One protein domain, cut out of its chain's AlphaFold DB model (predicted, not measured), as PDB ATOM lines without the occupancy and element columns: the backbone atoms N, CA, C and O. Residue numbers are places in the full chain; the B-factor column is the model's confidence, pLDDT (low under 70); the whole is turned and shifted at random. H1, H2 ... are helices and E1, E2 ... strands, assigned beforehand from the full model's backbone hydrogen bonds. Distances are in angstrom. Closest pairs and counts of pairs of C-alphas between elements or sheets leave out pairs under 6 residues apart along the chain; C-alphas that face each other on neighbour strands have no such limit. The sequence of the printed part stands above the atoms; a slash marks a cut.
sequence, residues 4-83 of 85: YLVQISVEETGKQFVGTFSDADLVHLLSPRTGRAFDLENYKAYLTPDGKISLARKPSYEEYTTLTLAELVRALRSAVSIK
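AT A GLANCE: This is residues 4 to 83 of the 85 residues of an uncharacterized protein of Duganella phyllosphaerae (UniProt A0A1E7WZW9). A twisted four-stranded antiparallel sheet, E3 to E6, makes a wall, and the other named elements, the hairpin E1 E2 and the helices H1 and H2, lie off one face of it. H2 starts directly after E6, at the sheet, and runs away from it alongside E1, with H1 beside its first part. The printed part has 80 residues with two named helices and six named strands, in the order E1 E2 H1 E3 E4 E5 E6 H2, and its class is mixed, helices and strands. It is compact, with a radius of gyration of the C-alphas of 11.6 A, and rounded, with spans of 32 by 27 by 26 A.

HOW THE PARTS SIT: E1, residues 4 to 10, and E2, residues 15 to 22, form an antiparallel hairpin, with N 6 and O 19 within hydrogen-bond range at 2.8 A. H1, residues 23 to 30, follows E2 over a tight link and is only just apart from E1, at 8.1 A. E3, residues 37 to 39, E4, residues 43 to 47, E5, residues 52 to 57, and E6, residues 64 to 68, form a meander, each strand the antiparallel neighbour of the one before. Within hydrogen-bond range are N 38 and O 45 between E3 and E4, 2.9 A, N 44 and O 56 between E4 and E5, 2.8 A, and N 53 and O 67 between E5 and E6, 2.8 A. H1 only grazes this sheet, with its residues 25 to 29. H2, residues 69 to 83, also only grazes it, with its residues 69 to 72. H1 and H2 touch at a shallow tilt of 31 degrees, opposite ways, and their closest C-alphas, those of Leu 29 and Val 73, are 6.7 A apart. The closest C-alphas of E1 and H2, those of Val 6 and Leu 76, are 6.1 A apart. Of the O i to N i+4 pairs, 3 of 4 in H1 and 10 of 11 in H2 are within hydrogen-bond range.

IN THESE COORDINATES: E1 begins at C-alpha 4, (19.941, -10.080, 21.990), and is 18.4 A long from first to last C-alpha. E2 is 22.5 A long, H1 11.1 A and E5 16.2 A. E3 is 7.0 A, E4 12.7 A and E6 13.6 A. E5 begins at C-alpha 52, (1.035, -2.967, 26.771). H2, 21.9 A long, ends at C-alpha 83, (23.208, -9.369, 12.645).

THE WHOLE: The two C-alphas farthest apart, those of Gly 35 and Lys 83, are 32.8 A apart. The printed part has no cut and no long link. The mean pLDDT of the printed part is 85.5, with residues 13, 63 and 82 to 83 under 70.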
ATOM      1  N   TYR A   4      19.979 -11.463  22.442       85.69
ATOM      2  CA  TYR A   4      19.941 -10.080  21.990       85.69
ATOM      3  C   TYR A   4      19.667  -9.164  23.170       85.69
ATOM      4  O   TYR A   4      18.645  -9.279  23.851       85.69
ATOM      5  N   LEU A   5      20.574  -8.215  23.381       87.38
ATOM      6  CA  LEU A   5      20.373  -7.138  24.332       87.38
ATOM      7  C   LEU A   5      19.452  -6.084  23.709       87.38
ATOM      8  O   LEU A   5      19.784  -5.470  22.696       87.38
ATOM      9  N   VAL A   6      18.301  -5.861  24.332       88.88
ATOM     10  CA  VAL A   6      17.305  -4.871  23.930       88.88
ATOM     11  C   VAL A   6      17.263  -3.759  24.968       88.88
ATOM     12  O   VAL A   6      17.144  -4.019  26.165       88.88
ATOM     13  N   GLN A   7      17.344  -2.513  24.501       87.69
ATOM     14  CA  GLN A   7      17.255  -1.313  25.331       87.69
ATOM     15  C   GLN A   7      16.102  -0.436  24.839       87.69
ATOM     16  O   GLN A   7      16.038  -0.103  23.655       87.69
ATOM     17  N   ILE A   8      15.174  -0.087  25.732       87.62
ATOM     18  CA  ILE A   8      13.968   0.691  25.417       87.62
ATOM     19  C   ILE A   8      13.799   1.772  26.476       87.62
ATOM     20  O   ILE A   8      13.796   1.481  27.667       87.62
ATOM     21  N   SER A   9      13.621   3.021  26.060       84.38
ATOM     22  CA  SER A   9      13.221   4.095  26.971       84.38
ATOM     23  C   SER A   9      11.728   3.977  27.267       84.38
ATOM     24  O   SER A   9      10.914   4.063  26.354       84.38
ATOM     25  N   VAL A  10      11.361   3.773  28.529       81.94
ATOM     26  CA  VAL A  10       9.967   3.670  28.972       81.94
ATOM     27  C   VAL A  10       9.457   5.070  29.296       81.94
ATOM     28  O   VAL A  10       9.782   5.620  30.351       81.94
ATOM     29  N   GLU A  11       8.648   5.644  28.404       75.94
ATOM     30  CA  GLU A  11       8.143   7.020  28.538       75.94
ATOM     31  C   GLU A  11       7.404   7.257  29.863       75.94
ATOM     32  O   GLU A  11       7.638   8.264  30.524       75.94
ATOM     33  N   GLU A  12       6.581   6.301  30.313       70.25
ATOM     34  CA  GLU A  12       5.769   6.444  31.533       70.25
ATOM     35  C   GLU A  12       6.593   6.571  32.821       70.25
ATOM     36  O   GLU A  12       6.132   7.161  33.795       70.25
ATOM     37  N   THR A  13       7.804   6.012  32.851       69.88
ATOM     38  CA  THR A  13       8.656   6.025  34.055       69.88
ATOM     39  C   THR A  13       9.918   6.864  33.885       69.88
ATOM     40  O   THR A  13      10.646   7.062  34.858       69.88
ATOM     41  N   GLY A  14      10.211   7.320  32.663       73.44
ATOM     42  CA  GLY A  14      11.480   7.953  32.303       73.44
ATOM     43  C   GLY A  14      12.698   7.031  32.445       73.44
ATOM     44  O   GLY A  14      13.831   7.497  32.350       73.44
ATOM     45  N   LYS A  15      12.494   5.731  32.704       80.12
ATOM     46  CA  LYS A  15      13.565   4.750  32.909       80.12
ATOM     47  C   LYS A  15      13.873   4.013  31.617       80.12
ATOM     48  O   LYS A  15      12.990   3.764  30.803       80.12
ATOM     49  N   GLN A  16      15.127   3.608  31.451       84.31
ATOM     50  CA  GLN A  16      15.489   2.653  30.410       84.31
ATOM     51  C   GLN A  16      15.240   1.231  30.908       84.31
ATOM     52  O   GLN A  16      15.753   0.822  31.948       84.31
ATOM     53  N   PHE A  17      14.454   0.482  30.147       87.00
ATOM     54  CA  PHE A  17      14.381  -0.961  30.236       87.00
ATOM     55  C   PHE A  17      15.548  -1.560  29.456       87.00
ATOM     56  O   PHE A  17      15.761  -1.221  28.291       87.00
ATOM     57  N   VAL A  18      16.282  -2.467  30.093       88.50
ATOM     58  CA  VAL A  18      17.338  -3.255  29.461       88.50
ATOM     59  C   VAL A  18      17.034  -4.719  29.726       88.50
ATOM     60  O   VAL A  18      16.866  -5.116  30.880       88.50
ATOM     61  N   GLY A  19      16.952  -5.518  28.668       87.50
ATOM     62  CA  GLY A  19      16.642  -6.935  28.791       87.50
ATOM     63  C   GLY A  19      17.250  -7.785  27.695       87.50
ATOM     64  O   GLY A  19      17.582  -7.289  26.621       87.50
ATOM     65  N   THR A  20      17.397  -9.072  27.990       90.25
ATOM     66  CA  THR A  20      17.981 -10.052  27.074       90.25
ATOM     67  C   THR A  20      16.907 -11.003  26.570       90.25
ATOM     68  O   THR A  20      16.197 -11.610  27.376       90.25
ATOM     69  N   PHE A  21      16.813 -11.138  25.251       90.88
ATOM     70  CA  PHE A  21      15.796 -11.932  24.558       90.88
ATOM     71  C   PHE A  21      16.438 -12.835  23.515       90.88
ATOM     72  O   PHE A  21      17.465 -12.469  22.948       90.88
ATOM     73  N   SER A  22      15.798 -13.951  23.192       89.69
ATOM     74  CA  SER A  22      16.237 -14.833  22.108       89.69
ATOM     75  C   SER A  22      15.381 -14.726  20.843       89.69
ATOM     76  O   SER A  22      14.323 -14.093  20.813       89.69
ATOM     77  N   ASP A  23      15.826 -15.376  19.761       86.12
ATOM     78  CA  ASP A  23      15.038 -15.493  18.522       86.12
ATOM     79  C   ASP A  23      13.670 -16.161  18.772       86.12
ATOM     80  O   ASP A  23      12.673 -15.818  18.133       86.12
ATOM     81  N   ALA A  24      13.607 -17.106  19.719       87.00
ATOM     82  CA  ALA A  24      12.369 -17.782  20.094       87.00
ATOM     83  C   ALA A  24      11.393 -16.816  20.780       87.00
ATOM     84  O   ALA A  24      10.199 -16.818  20.465       87.00
ATOM     85  N   ASP A  25      11.903 -15.935  21.647       89.31
ATOM     86  CA  ASP A  25      11.099 -14.908  22.305       89.31
ATOM     87  C   ASP A  25      10.420 -13.987  21.281       89.31
ATOM     88  O   ASP A  25       9.251 -13.639  21.452       89.31
ATOM     89  N   LEU A  26      11.094 -13.649  20.173       86.75
ATOM     90  CA  LEU A  26      10.492 -12.850  19.101       86.75
ATOM     91  C   LEU A  26       9.240 -13.528  18.528       86.75
ATOM     92  O   LEU A  26       8.226 -12.862  18.333       86.75
ATOM     93  N   VAL A  27       9.270 -14.841  18.287       86.19
ATOM     94  CA  VAL A  27       8.105 -15.580  17.766       86.19
ATOM     95  C   VAL A  27       6.931 -15.502  18.745       86.19
ATOM     96  O   VAL A  27       5.801 -15.230  18.333       86.19
ATOM     97  N   HIS A  28       7.196 -15.657  20.045       87.38
ATOM     98  CA  HIS A  28       6.179 -15.518  21.090       87.38
ATOM     99  C   HIS A  28       5.610 -14.092  21.164       87.38
ATOM    100  O   HIS A  28       4.397 -13.915  21.295       87.38
ATOM    101  N   LEU A  29       6.463 -13.079  21.009       87.19
ATOM    102  CA  LEU A  29       6.090 -11.663  21.017       87.19
ATOM    103  C   LEU A  29       5.354 -11.205  19.748       87.19
ATOM    104  O   LEU A  29       4.677 -10.178  19.781       87.19
ATOM    105  N   LEU A  30       5.444 -11.947  18.640       86.69
ATOM    106  CA  LEU A  30       4.705 -11.663  17.402       86.69
ATOM    107  C   LEU A  30       3.291 -12.247  17.386       86.69
ATOM    108  O   LEU A  30       2.459 -11.799  16.601       86.69
ATOM    109  N   SER A  31       3.007 -13.248  18.218       84.62
ATOM    110  CA  SER A  31       1.671 -13.847  18.353       84.62
ATOM    111  C   SER A  31       1.175 -13.909  19.808       84.62
ATOM    112  O   SER A  31       0.725 -14.970  20.257       84.62
ATOM    113  N   PRO A  32       1.238 -12.804  20.575       80.62
ATOM    114  CA  PRO A  32       0.822 -12.813  21.966       80.62
ATOM    115  C   PRO A  32      -0.700 -12.926  22.065       80.62
ATOM    116  O   PRO A  32      -1.452 -12.342  21.286       80.62
ATOM    117  N   ARG A  33      -1.168 -13.682  23.059       84.06
ATOM    118  CA  ARG A  33      -2.597 -13.792  23.373       84.06
ATOM    119  C   ARG A  33      -2.928 -12.839  24.512       84.06
ATOM    120  O   ARG A  33      -2.443 -13.025  25.627       84.06
ATOM    121  N   THR A  34      -3.775 -11.851  24.243       86.75
ATOM    122  CA  THR A  34      -4.266 -10.909  25.256       86.75
ATOM    123  C   THR A  34      -4.893 -11.655  26.431       86.75
ATOM    124  O   THR A  34      -5.624 -12.630  26.243       86.75
ATOM    125  N   GLY A  35      -4.599 -11.210  27.653       82.44
ATOM    126  CA  GLY A  35      -5.168 -11.801  28.865       82.44
ATOM    127  C   GLY A  35      -4.585 -13.164  29.252       82.44
ATOM    128  O   GLY A  35      -5.062 -13.776  30.206       82.44
ATOM    129  N   ARG A  36      -3.550 -13.656  28.556       85.94
ATOM    130  CA  ARG A  36      -2.796 -14.845  28.968       85.94
ATOM    131  C   ARG A  36      -1.339 -14.496  29.211       85.94
ATOM    132  O   ARG A  36      -0.686 -13.894  28.365       85.94
ATOM    133  N   ALA A  37      -0.837 -14.919  30.368       88.75
ATOM    134  CA  ALA A  37       0.592 -14.903  30.620       88.75
ATOM    135  C   ALA A  37       1.271 -15.967  29.750       88.75
ATOM    136  O   ALA A  37       0.725 -17.055  29.550       88.75
ATOM    137  N   PHE A  38       2.454 -15.647  29.247       90.25
ATOM    138  CA  PHE A  38       3.292 -16.557  28.483       90.25
ATOM    139  C   PHE A  38       4.739 -16.433  28.940       90.25
ATOM    140  O   PHE A  38       5.162 -15.414  29.493       90.25
ATOM    141  N   ASP A  39       5.482 -17.513  28.753       90.62
ATOM    142  CA  ASP A  39       6.872 -17.591  29.160       90.62
ATOM    143  C   ASP A  39       7.785 -17.165  28.015       90.62
ATOM    144  O   ASP A  39       7.654 -17.642  26.890       90.62
ATOM    145  N   LEU A  40       8.703 -16.264  28.346       90.25
ATOM    146  CA  LEU A  40       9.913 -15.977  27.593       90.25
ATOM    147  C   LEU A  40      11.092 -16.618  28.330       90.25
ATOM    148  O   LEU A  40      10.950 -17.084  29.470       90.25
ATOM    149  N   GLU A  41      12.263 -16.616  27.711       90.06
ATOM    150  CA  GLU A  41      13.461 -17.234  28.277       90.06
ATOM    151  C   GLU A  41      13.823 -16.647  29.652       90.06
ATOM    152  O   GLU A  41      13.813 -17.352  30.665       90.06
ATOM    153  N   ASN A  42      14.012 -15.327  29.717       90.19
ATOM    154  CA  ASN A  42      14.408 -14.618  30.943       90.19
ATOM    155  C   ASN A  42      13.244 -13.920  31.661       90.19
ATOM    156  O   ASN A  42      13.419 -13.368  32.751       90.19
ATOM    157  N   TYR A  43      12.050 -13.936  31.069       91.50
ATOM    158  CA  TYR A  43      10.909 -13.163  31.551       91.50
ATOM    159  C   TYR A  43       9.630 -13.987  31.566       91.50
ATOM    160  O   TYR A  43       9.439 -14.922  30.791       91.50
ATOM    161  N   LYS A  44       8.709 -13.606  32.442       91.56
ATOM    162  CA  LYS A  44       7.298 -13.948  32.308       91.56
ATOM    163  C   LYS A  44       6.571 -12.725  31.777       91.56
ATOM    164  O   LYS A  44       6.689 -11.644  32.352       91.56
ATOM    165  N   ALA A  45       5.865 -12.898  30.671       92.00
ATOM    166  CA  ALA A  45       5.226 -11.821  29.944       92.00
ATOM    167  C   ALA A  45       3.703 -11.905  30.056       92.00
ATOM    168  O   ALA A  45       3.125 -12.992  30.129       92.00
ATOM    169  N   TYR A  46       3.045 -10.753  30.045       91.88
ATOM    170  CA  TYR A  46       1.592 -10.642  30.020       91.88
ATOM    171  C   TYR A  46       1.176  -9.477  29.127       91.88
ATOM    172  O   TYR A  46       1.635  -8.356  29.331       91.88
ATOM    173  N   LEU A  47       0.312  -9.741  28.143       91.19
ATOM    174  CA  LEU A  47      -0.241  -8.707  27.268       91.19
ATOM    175  C   LEU A  47      -1.576  -8.203  27.825       91.19
ATOM    176  O   LEU A  47      -2.546  -8.965  27.934       91.19
ATOM    177  N   THR A  48      -1.630  -6.911  28.130       89.19
ATOM    178  CA  THR A  48      -2.837  -6.217  28.572       89.19
ATOM    179  C   THR A  48      -3.722  -5.815  27.377       89.19
ATOM    180  O   THR A  48      -3.243  -5.713  26.243       89.19
ATOM    181  N   PRO A  49      -5.037  -5.597  27.583       86.50
ATOM    182  CA  PRO A  49      -5.967  -5.237  26.503       86.50
ATOM    183  C   PRO A  49      -5.670  -3.910  25.792       86.50
ATOM    184  O   PRO A  49      -6.084  -3.727  24.654       86.50
ATOM    185  N   ASP A  50      -4.947  -3.000  26.441       87.75
ATOM    186  CA  ASP A  50      -4.483  -1.718  25.898       87.75
ATOM    187  C   ASP A  50      -3.197  -1.844  25.054       87.75
ATOM    188  O   ASP A  50      -2.651  -0.838  24.608       87.75
ATOM    189  N   GLY A  51      -2.708  -3.066  24.803       85.19
ATOM    190  CA  GLY A  51      -1.544  -3.316  23.946       85.19
ATOM    191  C   GLY A  51      -0.192  -3.125  24.639       85.19
ATOM    192  O   GLY A  51       0.853  -3.140  23.976       85.19
ATOM    193  N   LYS A  52      -0.187  -2.973  25.967       90.44
ATOM    194  CA  LYS A  52       1.035  -2.967  26.771       90.44
ATOM    195  C   LYS A  52       1.436  -4.389  27.156       90.44
ATOM    196  O   LYS A  52       0.610  -5.280  27.334       90.44
ATOM    197  N   ILE A  53       2.733  -4.616  27.268       90.62
ATOM    198  CA  ILE A  53       3.306  -5.866  27.745       90.62
ATOM    199  C   ILE A  53       3.975  -5.622  29.092       90.62
ATOM    200  O   ILE A  53       4.843  -4.761  29.226       90.62
ATOM    201  N   SER A  54       3.554  -6.386  30.094       90.94
ATOM    202  CA  SER A  54       4.203  -6.443  31.399       90.94
ATOM    203  C   SER A  54       5.193  -7.600  31.411       90.94
ATOM    204  O   SER A  54       4.825  -8.737  31.118       90.94
ATOM    205  N   LEU A  55       6.444  -7.307  31.747       91.12
ATOM    206  CA  LEU A  55       7.546  -8.258  31.840       91.12
ATOM    207  C   LEU A  55       7.995  -8.356  33.293       91.12
ATOM    208  O   LEU A  55       8.339  -7.339  33.889       91.12
ATOM    209  N   ALA A  56       8.021  -9.569  33.840       90.62
ATOM    210  CA  ALA A  56       8.586  -9.868  35.152       90.62
ATOM    211  C   ALA A  56       9.834 -10.745  34.988       90.62
ATOM    212  O   ALA A  56       9.769 -11.803  34.357       90.62
ATOM    213  N   ARG A  57      10.973 -10.306  35.527       89.06
ATOM    214  CA  ARG A  57      12.268 -10.978  35.344       89.06
ATOM    215  C   ARG A  57      12.377 -12.261  36.170       89.06
ATOM    216  O   ARG A  57      12.154 -12.249  37.376       89.06
ATOM    217  N   LYS A  58      12.774 -13.367  35.543       88.69
ATOM    218  CA  LYS A  58      13.054 -14.636  36.233       88.69
ATOM    219  C   LYS A  58      14.445 -14.604  36.898       88.69
ATOM    220  O   LYS A  58      15.342 -13.937  36.384       88.69
ATOM    221  N   PRO A  59      14.669 -15.351  37.996       84.25
ATOM    222  CA  PRO A  59      13.695 -16.165  38.726       84.25
ATOM    223  C   PRO A  59      12.992 -15.420  39.873       84.25
ATOM    224  O   PRO A  59      12.038 -15.963  40.420       84.25
ATOM    225  N   SER A  60      13.454 -14.226  40.270       78.75
ATOM    226  CA  SER A  60      12.944 -13.535  41.465       78.75
ATOM    227  C   SER A  60      11.588 -12.855  41.253       78.75
ATOM    228  O   SER A  60      10.849 -12.671  42.213       78.75
ATOM    229  N   TYR A  61      11.235 -12.511  40.010       79.88
ATOM    230  CA  TYR A  61      10.027 -11.760  39.633       79.88
ATOM    231  C   TYR A  61       9.893 -10.383  40.314       79.88
ATOM    232  O   TYR A  61       8.825  -9.779  40.268       79.88
ATOM    233  N   GLU A  62      10.968  -9.873  40.919       72.50
ATOM    234  CA  GLU A  62      10.985  -8.598  41.654       72.50
ATOM    235  C   GLU A  62      11.025  -7.390  40.713       72.50
ATOM    236  O   GLU A  62      10.398  -6.361  40.967       72.50
ATOM    237  N   GLU A  63      11.740  -7.524  39.596       69.62
ATOM    238  CA  GLU A  63      11.800  -6.507  38.552       69.62
ATOM    239  C   GLU A  63      10.639  -6.718  37.580       69.62
ATOM    240  O   GLU A  63      10.654  -7.644  36.761       69.62
ATOM    241  N   TYR A  64       9.637  -5.842  37.677       78.88
ATOM    242  CA  TYR A  64       8.546  -5.750  36.718       78.88
ATOM    243  C   TYR A  64       8.633  -4.441  35.935       78.88
ATOM    244  O   TYR A  64       8.953  -3.380  36.471       78.88
ATOM    245  N   THR A  65       8.369  -4.504  34.637       86.31
ATOM    246  CA  THR A  65       8.285  -3.323  33.774       86.31
ATOM    247  C   THR A  65       7.136  -3.499  32.804       86.31
ATOM    248  O   THR A  65       6.928  -4.589  32.276       86.31
ATOM    249  N   THR A  66       6.401  -2.420  32.567       88.69
ATOM    250  CA  THR A  66       5.363  -2.365  31.544       88.69
ATOM    251  C   THR A  66       5.820  -1.418  30.446       88.69
ATOM    252  O   THR A  66       6.309  -0.327  30.728       88.69
ATOM    253  N   LEU A  67       5.695  -1.855  29.201       90.25
ATOM    254  CA  LEU A  67       6.084  -1.102  28.009       90.25
ATOM    255  C   LEU A  67       5.156  -1.465  26.848       90.25
ATOM    256  O   LEU A  67       4.352  -2.390  26.971       90.25
ATOM    257  N   THR A  68       5.210  -0.749  25.727       90.94
ATOM    258  CA  THR A  68       4.341  -1.095  24.595       90.94
ATOM    259  C   THR A  68       4.889  -2.311  23.849       90.94
ATOM    260  O   THR A  68       6.090  -2.420  23.586       90.94
ATOM    261  N   LEU A  69       4.010  -3.246  23.472       89.94
ATOM    262  CA  LEU A  69       4.430  -4.429  22.712       89.94
ATOM    263  C   LEU A  69       5.127  -4.033  21.397       89.94
ATOM    264  O   LEU A  69       6.115  -4.650  21.001       89.94
ATOM    265  N   ALA A  70       4.618  -2.992  20.733       88.06
ATOM    266  CA  ALA A  70       5.145  -2.509  19.463       88.06
ATOM    267  C   ALA A  70       6.605  -2.040  19.576       88.06
ATOM    268  O   ALA A  70       7.420  -2.374  18.715       88.06
ATOM    269  N   GLU A  71       6.959  -1.316  20.640       90.44
ATOM    270  CA  GLU A  71       8.337  -0.872  20.873       90.44
ATOM    271  C   GLU A  71       9.276  -2.041  21.135       90.44
ATOM    272  O   GLU A  71      10.368  -2.072  20.565       90.44
ATOM    273  N   LEU A  72       8.835  -3.023  21.926       89.62
ATOM    274  CA  LEU A  72       9.616  -4.226  22.200       89.62
ATOM    275  C   LEU A  72       9.918  -5.009  20.933       89.62
ATOM    276  O   LEU A  72      11.073  -5.314  20.647       89.62
ATOM    277  N   VAL A  73       8.880  -5.293  20.146       91.06
ATOM    278  CA  VAL A  73       9.022  -6.024  18.886       91.06
ATOM    279  C   VAL A  73       9.903  -5.248  17.911       91.06
ATOM    280  O   VAL A  73      10.743  -5.847  17.242       91.06
ATOM    281  N   ARG A  74       9.758  -3.919  17.830       89.88
ATOM    282  CA  ARG A  74      10.595  -3.073  16.968       89.88
ATOM    283  C   ARG A  74      12.063  -3.113  17.392       89.88
ATOM    284  O   ARG A  74      12.927  -3.304  16.539       89.88
ATOM    285  N   ALA A  75      12.346  -2.946  18.682       88.56
ATOM    286  CA  ALA A  75      13.707  -2.948  19.205       88.56
ATOM    287  C   ALA A  75      14.375  -4.320  19.028       88.56
ATOM    288  O   ALA A  75      15.512  -4.393  18.565       88.56
ATOM    289  N   LEU A  76      13.637  -5.405  19.284       87.56
ATOM    290  CA  LEU A  76      14.123  -6.768  19.086       87.56
ATOM    291  C   LEU A  76      14.375  -7.076  17.604       87.56
ATOM    292  O   LEU A  76      15.435  -7.587  17.260       87.56
ATOM    293  N   ARG A  77      13.464  -6.692  16.698       87.88
ATOM    294  CA  ARG A  77      13.686  -6.826  15.245       87.88
ATOM    295  C   ARG A  77      14.921  -6.059  14.777       87.88
ATOM    296  O   ARG A  77      15.652  -6.577  13.942       87.88
ATOM    297  N   SER A  78      15.158  -4.861  15.310       86.88
ATOM    298  CA  SER A  78      16.365  -4.085  15.009       86.88
ATOM    299  C   SER A  78      17.626  -4.821  15.474       86.88
ATOM    300  O   SER A  78      18.548  -5.011  14.684       86.88
ATOM    301  N   ALA A  79      17.635  -5.323  16.714       83.94
ATOM    302  CA  ALA A  79      18.759  -6.072  17.276       83.94
ATOM    303  C   ALA A  79      19.070  -7.358  16.488       83.94
ATOM    304  O   ALA A  79      20.234  -7.648  16.218       83.94
ATOM    305  N   VAL A  80      18.036  -8.091  16.061       81.94
ATOM    306  CA  VAL A  80      18.177  -9.285  15.211       81.94
ATOM    307  C   VAL A  80      18.657  -8.909  13.803       81.94
ATOM    308  O   VAL A  80      19.539  -9.563  13.254       81.94
ATOM    309  N   SER A  81      18.120  -7.837  13.209       76.31
ATOM    310  CA  SER A  81      18.455  -7.426  11.838       76.31
ATOM    311  C   SER A  81      19.874  -6.876  11.696       76.31
ATOM    312  O   SER A  81      20.469  -7.067  10.639       76.31
ATOM    313  N   ILE A  82      20.433  -6.232  12.729       63.31
ATOM    314  CA  ILE A  82      21.836  -5.767  12.741       63.31
ATOM    315  C   ILE A  82      22.814  -6.934  12.526       63.31
ATOM    316  O   ILE A  82      23.918  -6.734  12.036       63.31
ATOM    317  N   LYS A  83      22.400  -8.166  12.835       56.44
ATOM    318  CA  LYS A  83      23.208  -9.369  12.645       56.44
ATOM    319  C   LYS A  83      23.157  -9.953  11.225       56.44
ATOM    320  O   LYS A  83      23.996 -10.779  10.885       56.44
TER     321      LYS A  83